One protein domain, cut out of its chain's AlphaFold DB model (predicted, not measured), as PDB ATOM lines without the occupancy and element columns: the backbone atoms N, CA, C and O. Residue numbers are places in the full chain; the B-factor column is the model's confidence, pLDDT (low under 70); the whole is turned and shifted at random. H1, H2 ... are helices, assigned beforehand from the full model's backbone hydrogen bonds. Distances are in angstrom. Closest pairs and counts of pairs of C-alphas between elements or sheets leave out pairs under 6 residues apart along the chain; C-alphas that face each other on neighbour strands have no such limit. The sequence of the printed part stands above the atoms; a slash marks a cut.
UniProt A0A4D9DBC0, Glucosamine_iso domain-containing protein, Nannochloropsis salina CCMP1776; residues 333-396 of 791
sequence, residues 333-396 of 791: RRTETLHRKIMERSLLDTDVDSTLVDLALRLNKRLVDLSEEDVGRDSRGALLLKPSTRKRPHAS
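What this domain is: This is residues 333 to 396 of the 791 residues of the protein "Glucosamine_iso domain-containing protein" of Nannochloropsis salina CCMP1776 (UniProt A0A4D9DBC0). One longer helix, H2, lies along one side of a small helical domain, and the short helix H4 packs on it, with H1 toward one end of H2 and H3 toward the other. After H4 a tail with no named element, residues 386 to 396, runs out to Arg 390 and folds back. The printed part has 64 residues with four named helices, in the order H1, H2, H3, H4, and no named strand; the class is all helix. It is compact, with a radius of gyration of the C-alphas of 11.6 A and spans of 33 by 24 by 19 A.

Where its parts are: Find C-alpha 349 at (179.891, 142.870, 165.599); from there H2, residues 349 to 363, runs 21.1 A to C-alpha 363 at (187.803, 162.405, 164.577). H1, residues 333 to 344, begins at (183.063, 149.940, 148.501) and is 16.2 A long. H3 is residues 372 to 377, 8.5 A, and H4 residues 381 to 385, 6.7 A.

How they stand to each other: Start at H2, which touches H4; their closest C-alphas, Thr 355 and Gly 381, are 6.4 A apart. H3 is close to H2 but not clearly touching, about perpendicular at 85 degrees, with C-alphas 359 and 375 closest at 7.6 A. H3 and H4 touch only at the corner, the C-alphas of Gly 376 and Ala 382 being closest at 4.3 A. H1 is close to H2 but not clearly touching, with C-alphas 338 and 351 closest at 7.2 A; they run opposite ways at a shallow tilt of 34 degrees, only just short of steep. H1 is also close to H4 but not clearly touching, C-alphas 339 and 383 being closest at 6.7 A, and is apart from H3. In H1, H2, H3 and H4 every O i to N i+4 pair is within hydrogen-bond range.

The domain as a whole: Look for the two farthest C-alphas at Asn 364 and Arg 390, 34.9 A apart. The printed part has no cut, and no link is long. Mean pLDDT of the printed part is 88.7; residues 387 to 394 are under 70.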
ATOM      1  N   ARG A 333     183.122 151.414 148.439       92.00
ATOM      2  CA  ARG A 333     183.063 149.940 148.501       92.00
ATOM      3  C   ARG A 333     182.816 149.417 149.909       92.00
ATOM      4  O   ARG A 333     182.018 148.495 150.102       92.00
ATOM      5  N   ARG A 334     183.448 150.020 150.918       93.44
ATOM      6  CA  ARG A 334     183.200 149.682 152.328       93.44
ATOM      7  C   ARG A 334     181.767 150.026 152.737       93.44
ATOM      8  O   ARG A 334     181.127 149.243 153.437       93.44
ATOM      9  N   THR A 335     181.247 151.159 152.265       93.94
ATOM     10  CA  THR A 335     179.859 151.583 152.503       93.94
ATOM     11  C   THR A 335     178.859 150.633 151.841       93.94
ATOM     12  O   THR A 335     177.932 150.164 152.504       93.94
ATOM     13  N   GLU A 336     179.067 150.276 150.573       92.50
ATOM     14  CA  GLU A 336     178.245 149.306 149.839       92.50
ATOM     15  C   GLU A 336     178.267 147.925 150.502       92.50
ATOM     16  O   GLU A 336     177.220 147.305 150.689       92.50
ATOM     17  N   THR A 337     179.449 147.459 150.915       91.62
ATOM     18  CA  THR A 337     179.612 146.169 151.598       91.62
ATOM     19  C   THR A 337     178.834 146.132 152.907       91.62
ATOM     20  O   THR A 337     178.110 145.168 153.163       91.62
ATOM     21  N   LEU A 338     178.937 147.188 153.718       92.69
ATOM     22  CA  LEU A 338     178.180 147.305 154.961       92.69
ATOM     23  C   LEU A 338     176.670 147.345 154.689       92.69
ATOM     24  O   LEU A 338     175.906 146.626 155.330       92.69
ATOM     25  N   HIS A 339     176.240 148.134 153.701       92.56
ATOM     26  CA  HIS A 339     174.838 148.228 153.305       92.56
ATOM     27  C   HIS A 339     174.268 146.868 152.883       92.56
ATOM     28  O   HIS A 339     173.213 146.462 153.373       92.56
ATOM     29  N   ARG A 340     174.993 146.130 152.034       92.25
ATOM     30  CA  ARG A 340     174.627 144.777 151.600       92.25
ATOM     31  C   ARG A 340     174.464 143.837 152.793       92.25
ATOM     32  O   ARG A 340     173.416 143.210 152.922       92.25
ATOM     33  N   LYS A 341     175.432 143.809 153.717       91.62
ATOM     34  CA  LYS A 341     175.356 142.974 154.930       91.62
ATOM     35  C   LYS A 341     174.156 143.310 155.819       91.62
ATOM     36  O   LYS A 341     173.537 142.416 156.396       91.62
ATOM     37  N   ILE A 342     173.800 144.591 155.926       87.69
ATOM     38  CA  ILE A 342     172.600 145.028 156.653       87.69
ATOM     39  C   ILE A 342     171.337 144.479 155.977       87.69
ATOM     40  O   ILE A 342     170.477 143.917 156.659       87.69
ATOM     41  N   MET A 343     171.235 144.599 154.651       87.50
ATOM     42  CA  MET A 343     170.083 144.108 153.885       87.50
ATOM     43  C   MET A 343     169.952 142.579 153.937       87.50
ATOM     44  O   MET A 343     168.850 142.056 154.100       87.50
ATOM     45  N   GLU A 344     171.076 141.866 153.874       90.19
ATOM     46  CA  GLU A 344     171.159 140.400 153.930       90.19
ATOM     47  C   GLU A 344     171.053 139.826 155.349       90.19
ATOM     48  O   GLU A 344     170.975 138.610 155.518       90.19
ATOM     49  N   ARG A 345     171.020 140.678 156.383       85.69
ATOM     50  CA  ARG A 345     171.014 140.278 157.804       85.69
ATOM     51  C   ARG A 345     172.252 139.474 158.216       85.69
ATOM     52  O   ARG A 345     172.174 138.617 159.092       85.69
ATOM     53  N   SER A 346     173.388 139.794 157.612       89.56
ATOM     54  CA  SER A 346     174.694 139.172 157.849       89.56
ATOM     55  C   SER A 346     175.687 140.113 158.550       89.56
ATOM     56  O   SER A 346     176.876 139.812 158.617       89.56
ATOM     57  N   LEU A 347     175.209 141.247 159.081       89.31
ATOM     58  CA  LEU A 347     176.017 142.211 159.834       89.31
ATOM     59  C   LEU A 347     176.614 141.577 161.100       89.31
ATOM     60  O   LEU A 347     175.868 141.077 161.949       89.31
ATOM     61  N   LEU A 348     177.936 141.666 161.240       91.88
ATOM     62  CA  LEU A 348     178.684 141.165 162.391       91.88
ATOM     63  C   LEU A 348     179.050 142.295 163.360       91.88
ATOM     64  O   LEU A 348     179.140 143.461 162.978       91.88
ATOM     65  N   ASP A 349     179.351 141.933 164.606       93.81
ATOM     66  CA  ASP A 349     179.891 142.870 165.599       93.81
ATOM     67  C   ASP A 349     181.189 143.532 165.115       93.81
ATOM     68  O   ASP A 349     181.399 144.716 165.345       93.81
ATOM     69  N   THR A 350     182.025 142.810 164.366       94.00
ATOM     70  CA  THR A 350     183.265 143.346 163.786       94.00
ATOM     71  C   THR A 350     183.020 144.428 162.728       94.00
ATOM     72  O   THR A 350     183.844 145.330 162.570       94.00
ATOM     73  N   ASP A 351     181.882 144.387 162.025       94.62
ATOM     74  CA  ASP A 351     181.485 145.427 161.068       94.62
ATOM     75  C   ASP A 351     181.081 146.723 161.794       94.62
ATOM     76  O   ASP A 351     181.417 147.825 161.351       94.62
ATOM     77  N   VAL A 352     180.400 146.590 162.939       95.25
ATOM     78  CA  VAL A 352     180.050 147.715 163.822       95.25
ATOM     79  C   VAL A 352     181.310 148.290 164.468       95.25
ATOM     80  O   VAL A 352     181.563 149.489 164.342       95.25
ATOM     81  N   ASP A 353     182.121 147.430 165.088       97.38
ATOM     82  CA  ASP A 353     183.357 147.805 165.777       97.38
ATOM     83  C   ASP A 353     184.295 148.555 164.831       97.38
ATOM     84  O   ASP A 353     184.770 149.635 165.167       97.38
ATOM     85  N   SER A 354     184.541 148.023 163.627       96.75
ATOM     86  CA  SER A 354     185.429 148.677 162.656       96.75
ATOM     87  C   SER A 354     184.903 150.029 162.190       96.75
ATOM     88  O   SER A 354     185.674 150.972 162.058       96.75
ATOM     89  N   THR A 355     183.591 150.162 161.997       97.12
ATOM     90  CA  THR A 355     182.980 151.433 161.596       97.12
ATOM     91  C   THR A 355     183.144 152.503 162.677       97.12
ATOM     92  O   THR A 355     183.555 153.621 162.367       97.12
ATOM     93  N   LEU A 356     182.853 152.168 163.938       98.06
ATOM     94  CA  LEU A 356     182.932 153.119 165.050       98.06
ATOM     95  C   LEU A 356     184.378 153.437 165.447       98.06
ATOM     96  O   LEU A 356     184.688 154.600 165.686       98.06
ATOM     97  N   VAL A 357     185.267 152.440 165.467       98.12
ATOM     98  CA  VAL A 357     186.696 152.636 165.768       98.12
ATOM     99  C   VAL A 357     187.363 153.516 164.712       98.12
ATOM    100  O   VAL A 357     188.019 154.490 165.073       98.12
ATOM    101  N   ASP A 358     187.147 153.251 163.419       97.19
ATOM    102  CA  ASP A 358     187.700 154.088 162.346       97.19
ATOM    103  C   ASP A 358     187.218 155.543 162.444       97.19
ATOM    104  O   ASP A 358     187.974 156.482 162.186       97.19
ATOM    105  N   LEU A 359     185.937 155.739 162.784       97.75
ATOM    106  CA  LEU A 359     185.349 157.064 162.966       97.75
ATOM    107  C   LEU A 359     185.947 157.785 164.176       97.75
ATOM    108  O   LEU A 359     186.336 158.946 164.048       97.75
ATOM    109  N   ALA A 360     186.064 157.097 165.310       98.31
ATOM    110  CA  ALA A 360     186.680 157.616 166.528       98.31
ATOM    111  C   ALA A 360     188.128 158.063 166.286       98.31
ATOM    112  O   ALA A 360     188.480 159.199 166.600       98.31
ATOM    113  N   LEU A 361     188.941 157.217 165.642       97.94
ATOM    114  CA  LEU A 361     190.336 157.526 165.318       97.94
ATOM    115  C   LEU A 361     190.457 158.727 164.377       97.94
ATOM    116  O   LEU A 361     191.243 159.635 164.634       97.94
ATOM    117  N   ARG A 362     189.646 158.780 163.316       96.31
ATOM    118  CA  ARG A 362     189.669 159.890 162.351       96.31
ATOM    119  C   ARG A 362     189.220 161.221 162.951       96.31
ATOM    120  O   ARG A 362     189.733 162.261 162.549       96.31
ATOM    121  N   LEU A 363     188.254 161.204 163.867       97.62
ATOM    122  CA  LEU A 363     187.803 162.405 164.577       97.62
ATOM    123  C   LEU A 363     188.665 162.733 165.802       97.62
ATOM    124  O   LEU A 363     188.441 163.770 166.421       97.62
ATOM    125  N   ASN A 364     189.623 161.866 166.148       97.81
ATOM    126  CA  ASN A 364     190.404 161.930 167.379       97.81
ATOM    127  C   ASN A 364     189.510 162.101 168.628       97.81
ATOM    128  O   ASN A 364     189.723 162.990 169.454       97.81
ATOM    129  N   LYS A 365     188.463 161.272 168.726       97.94
ATOM    130  CA  LYS A 365     187.483 161.255 169.825       97.94
ATOM    131  C   LYS A 365     187.455 159.880 170.489       97.94
ATOM    132  O   LYS A 365     187.623 158.868 169.808       97.94
ATOM    133  N   ARG A 366     187.147 159.828 171.792       98.44
ATOM    134  CA  ARG A 366     186.814 158.559 172.458       98.44
ATOM    135  C   ARG A 366     185.520 158.004 171.879       98.44
ATOM    136  O   ARG A 366     184.637 158.767 171.488       98.44
ATOM    137  N   LEU A 367     185.365 156.681 171.898       98.25
ATOM    138  CA  LEU A 367     184.135 156.021 171.448       98.25
ATOM    139  C   LEU A 367     182.905 156.557 172.185       98.25
ATOM    140  O   LEU A 367     181.879 156.798 171.561       98.25
ATOM    141  N   VAL A 368     183.034 156.792 173.493       97.94
ATOM    142  CA  VAL A 368     181.959 157.315 174.352       97.94
ATOM    143  C   VAL A 368     181.594 158.778 174.081       97.94
ATOM    144  O   VAL A 368     180.522 159.208 174.491       97.94
ATOM    145  N   ASP A 369     182.445 159.522 173.369       97.94
ATOM    146  CA  ASP A 369     182.211 160.928 173.017       97.94
ATOM    147  C   ASP A 369     181.657 161.097 171.587       97.94
ATOM    148  O   ASP A 369     181.450 162.224 171.129       97.94
ATOM    149  N   LEU A 370     181.438 160.000 170.849       97.88
ATOM    150  CA  LEU A 370     180.822 160.053 169.525       97.88
ATOM    151  C   LEU A 370     179.339 160.427 169.638       97.88
ATOM    152  O   LEU A 370     178.555 159.738 170.290       97.88
ATOM    153  N   SER A 371     178.944 161.497 168.951       96.75
ATOM    154  CA  SER A 371     177.549 161.942 168.878       96.75
ATOM    155  C   SER A 371     176.790 161.309 167.706       96.75
ATOM    156  O   SER A 371     177.383 160.828 166.737       96.75
ATOM    157  N   GLU A 372     175.454 161.359 167.742       94.56
ATOM    158  CA  GLU A 372     174.627 160.951 166.594       94.56
ATOM    159  C   GLU A 372     174.919 161.782 165.341       94.56
ATOM    160  O   GLU A 372     174.820 161.269 164.230       94.56
ATOM    161  N   GLU A 373     175.321 163.044 165.506       95.50
ATOM    162  CA  GLU A 373     175.728 163.900 164.397       95.50
ATOM    163  C   GLU A 373     177.054 163.438 163.779       95.50
ATOM    164  O   GLU A 373     177.154 163.343 162.555       95.50
ATOM    165  N   ASP A 374     178.049 163.097 164.606       96.56
ATOM    166  CA  ASP A 374     179.331 162.557 164.134       96.56
ATOM    167  C   ASP A 374     179.108 161.284 163.302       96.56
ATOM    168  O   ASP A 374     179.615 161.152 162.186       96.56
ATOM    169  N   VAL A 375     178.309 160.359 163.840       95.38
ATOM    170  CA  VAL A 375     178.025 159.060 163.219       95.38
ATOM    171  C   VAL A 375     177.105 159.213 162.007       95.38
ATOM    172  O   VAL A 375     177.301 158.534 161.004       95.38
ATOM    173  N   GLY A 376     176.135 160.125 162.056       93.38
ATOM    174  CA  GLY A 376     175.195 160.392 160.968       93.38
ATOM    175  C   GLY A 376     175.809 161.100 159.756       93.38
ATOM    176  O   GLY A 376     175.280 160.966 158.654       93.38
ATOM    177  N   ARG A 377     176.920 161.829 159.933       94.81
ATOM    178  CA  ARG A 377     177.691 162.444 158.834       94.81
ATOM    179  C   ARG A 377     178.660 161.466 158.163       94.81
ATOM    180  O   ARG A 377     179.091 161.717 157.041       94.81
ATOM    181  N   ASP A 378     179.003 160.368 158.831       94.62
ATOM    182  CA  ASP A 378     179.827 159.304 158.263       94.62
ATOM    183  C   ASP A 378     178.995 158.379 157.366       94.62
ATOM    184  O   ASP A 378     177.924 157.918 157.754       94.62
ATOM    185  N   SER A 379     179.488 158.063 156.168       93.69
ATOM    186  CA  SER A 379     178.744 157.251 155.198       93.69
ATOM    187  C   SER A 379     178.403 155.850 155.723       93.69
ATOM    188  O   SER A 379     177.298 155.359 155.479       93.69
ATOM    189  N   ARG A 380     179.312 155.212 156.472       94.00
ATOM    190  CA  ARG A 380     179.090 153.904 157.107       94.00
ATOM    191  C   ARG A 380     178.337 154.039 158.425       94.00
ATOM    192  O   ARG A 380     177.389 153.291 158.652       94.00
ATOM    193  N   GLY A 381     178.711 155.005 159.259       93.88
ATOM    194  CA  GLY A 381     178.046 155.301 160.528       93.88
ATOM    195  C   GLY A 381     176.548 155.558 160.352       93.88
ATOM    196  O   GLY A 381     175.728 154.955 161.043       93.88
ATOM    197  N   ALA A 382     176.167 156.337 159.338       93.31
ATOM    198  CA  ALA A 382     174.773 156.627 159.022       93.31
ATOM    199  C   ALA A 382     173.959 155.364 158.700       93.31
ATOM    200  O   ALA A 382     172.756 155.322 158.960       93.31
ATOM    201  N   LEU A 383     174.584 154.316 158.146       92.19
ATOM    202  CA  LEU A 383     173.913 153.037 157.897       92.19
ATOM    203  C   LEU A 383     173.600 152.285 159.193       92.19
ATOM    204  O   LEU A 383     172.583 151.595 159.242       92.19
ATOM    205  N   LEU A 384     174.427 152.440 160.229       89.75
ATOM    206  CA  LEU A 384     174.200 151.828 161.538       89.75
ATOM    207  C   LEU A 384     173.041 152.493 162.295       89.75
ATOM    208  O   LEU A 384     172.350 151.821 163.054       89.75
ATOM    209  N   LEU A 385     172.798 153.789 162.058       86.19
ATOM    210  CA  LEU A 385     171.708 154.540 162.695       86.19
ATOM    211  C   LEU A 385     170.347 154.363 162.004       86.19
ATOM    212  O   LEU A 385     169.308 154.684 162.589       86.19
ATOM    213  N   LYS A 386     170.313 153.872 160.759       78.81
ATOM    214  CA  LYS A 386     169.059 153.688 160.016       78.81
ATOM    215  C   LYS A 386     168.224 152.545 160.615       78.81
ATOM    216  O   LYS A 386     168.765 151.475 160.897       78.81
ATOM    217  N   PRO A 387     166.890 152.698 160.736       63.41
ATOM    218  CA  PRO A 387     166.014 151.601 161.137       63.41
ATOM    219  C   PRO A 387     166.125 150.429 160.152       63.41
ATOM    220  O   PRO A 387     165.653 150.506 159.017       63.41
ATOM    221  N   SER A 388     166.748 149.325 160.573       56.69
ATOM    222  CA  SER A 388     166.708 148.080 159.800       56.69
ATOM    223  C   SER A 388     165.296 147.479 159.872       56.69
ATOM    224  O   SER A 388     164.608 147.615 160.880       56.69
ATOM    225  N   THR A 389     164.832 146.867 158.779       53.03
ATOM    226  CA  THR A 389     163.459 146.350 158.568       53.03
ATOM    227  C   THR A 389     162.783 145.703 159.798       53.03
ATOM    228  O   THR A 389     163.466 145.082 160.603       53.03
ATOM    229  N   ARG A 390     161.434 145.788 159.864       51.53
ATOM    230  CA  ARG A 390     160.407 145.366 160.872       51.53
ATOM    231  C   ARG A 390     160.684 144.262 161.934       51.53
ATOM    232  O   ARG A 390     159.799 144.031 162.751       51.53
ATOM    233  N   LYS A 391     161.811 143.544 161.936       46.78
ATOM    234  CA  LYS A 391     162.115 142.384 162.796       46.78
ATOM    235  C   LYS A 391     163.436 142.463 163.598       46.78
ATOM    236  O   LYS A 391     163.746 141.487 164.273       46.78
ATOM    237  N   ARG A 392     164.194 143.571 163.577       47.66
ATOM    238  CA  ARG A 392     165.298 143.830 164.535       47.66
ATOM    239  C   ARG A 392     164.973 145.088 165.359       47.66
ATOM    240  O   ARG A 392     164.611 146.092 164.748       47.66
ATOM    241  N   PRO A 393     165.081 145.072 166.700       53.62
ATOM    242  CA  PRO A 393     165.034 146.302 167.485       53.62
ATOM    243  C   PRO A 393     166.161 147.237 167.032       53.62
ATOM    244  O   PRO A 393     167.282 146.781 166.804       53.62
ATOM    245  N   HIS A 394     165.860 148.525 166.866       64.81
ATOM    246  CA  HIS A 394     166.869 149.560 166.628       64.81
ATOM    247  C   HIS A 394     167.801 149.604 167.848       64.81
ATOM    248  O   HIS A 394     167.323 149.763 168.971       64.81
ATOM    249  N   ALA A 395     169.101 149.378 167.643       74.06
ATOM    250  CA  ALA A 395     170.089 149.599 168.690       74.06
ATOM    251  C   ALA A 395     170.457 151.083 168.657       74.06
ATOM    252  O   ALA A 395     170.919 151.576 167.627       74.06
ATOM    253  N   SER A 396     170.245 151.787 169.771       88.38
ATOM    254  CA  SER A 396     170.665 153.182 169.881       88.38
ATOM    255  C   SER A 396     172.177 153.290 169.686       88.38
ATOM    256  O   SER A 396     172.916 152.327 169.927       88.38
TER     257      SER A 396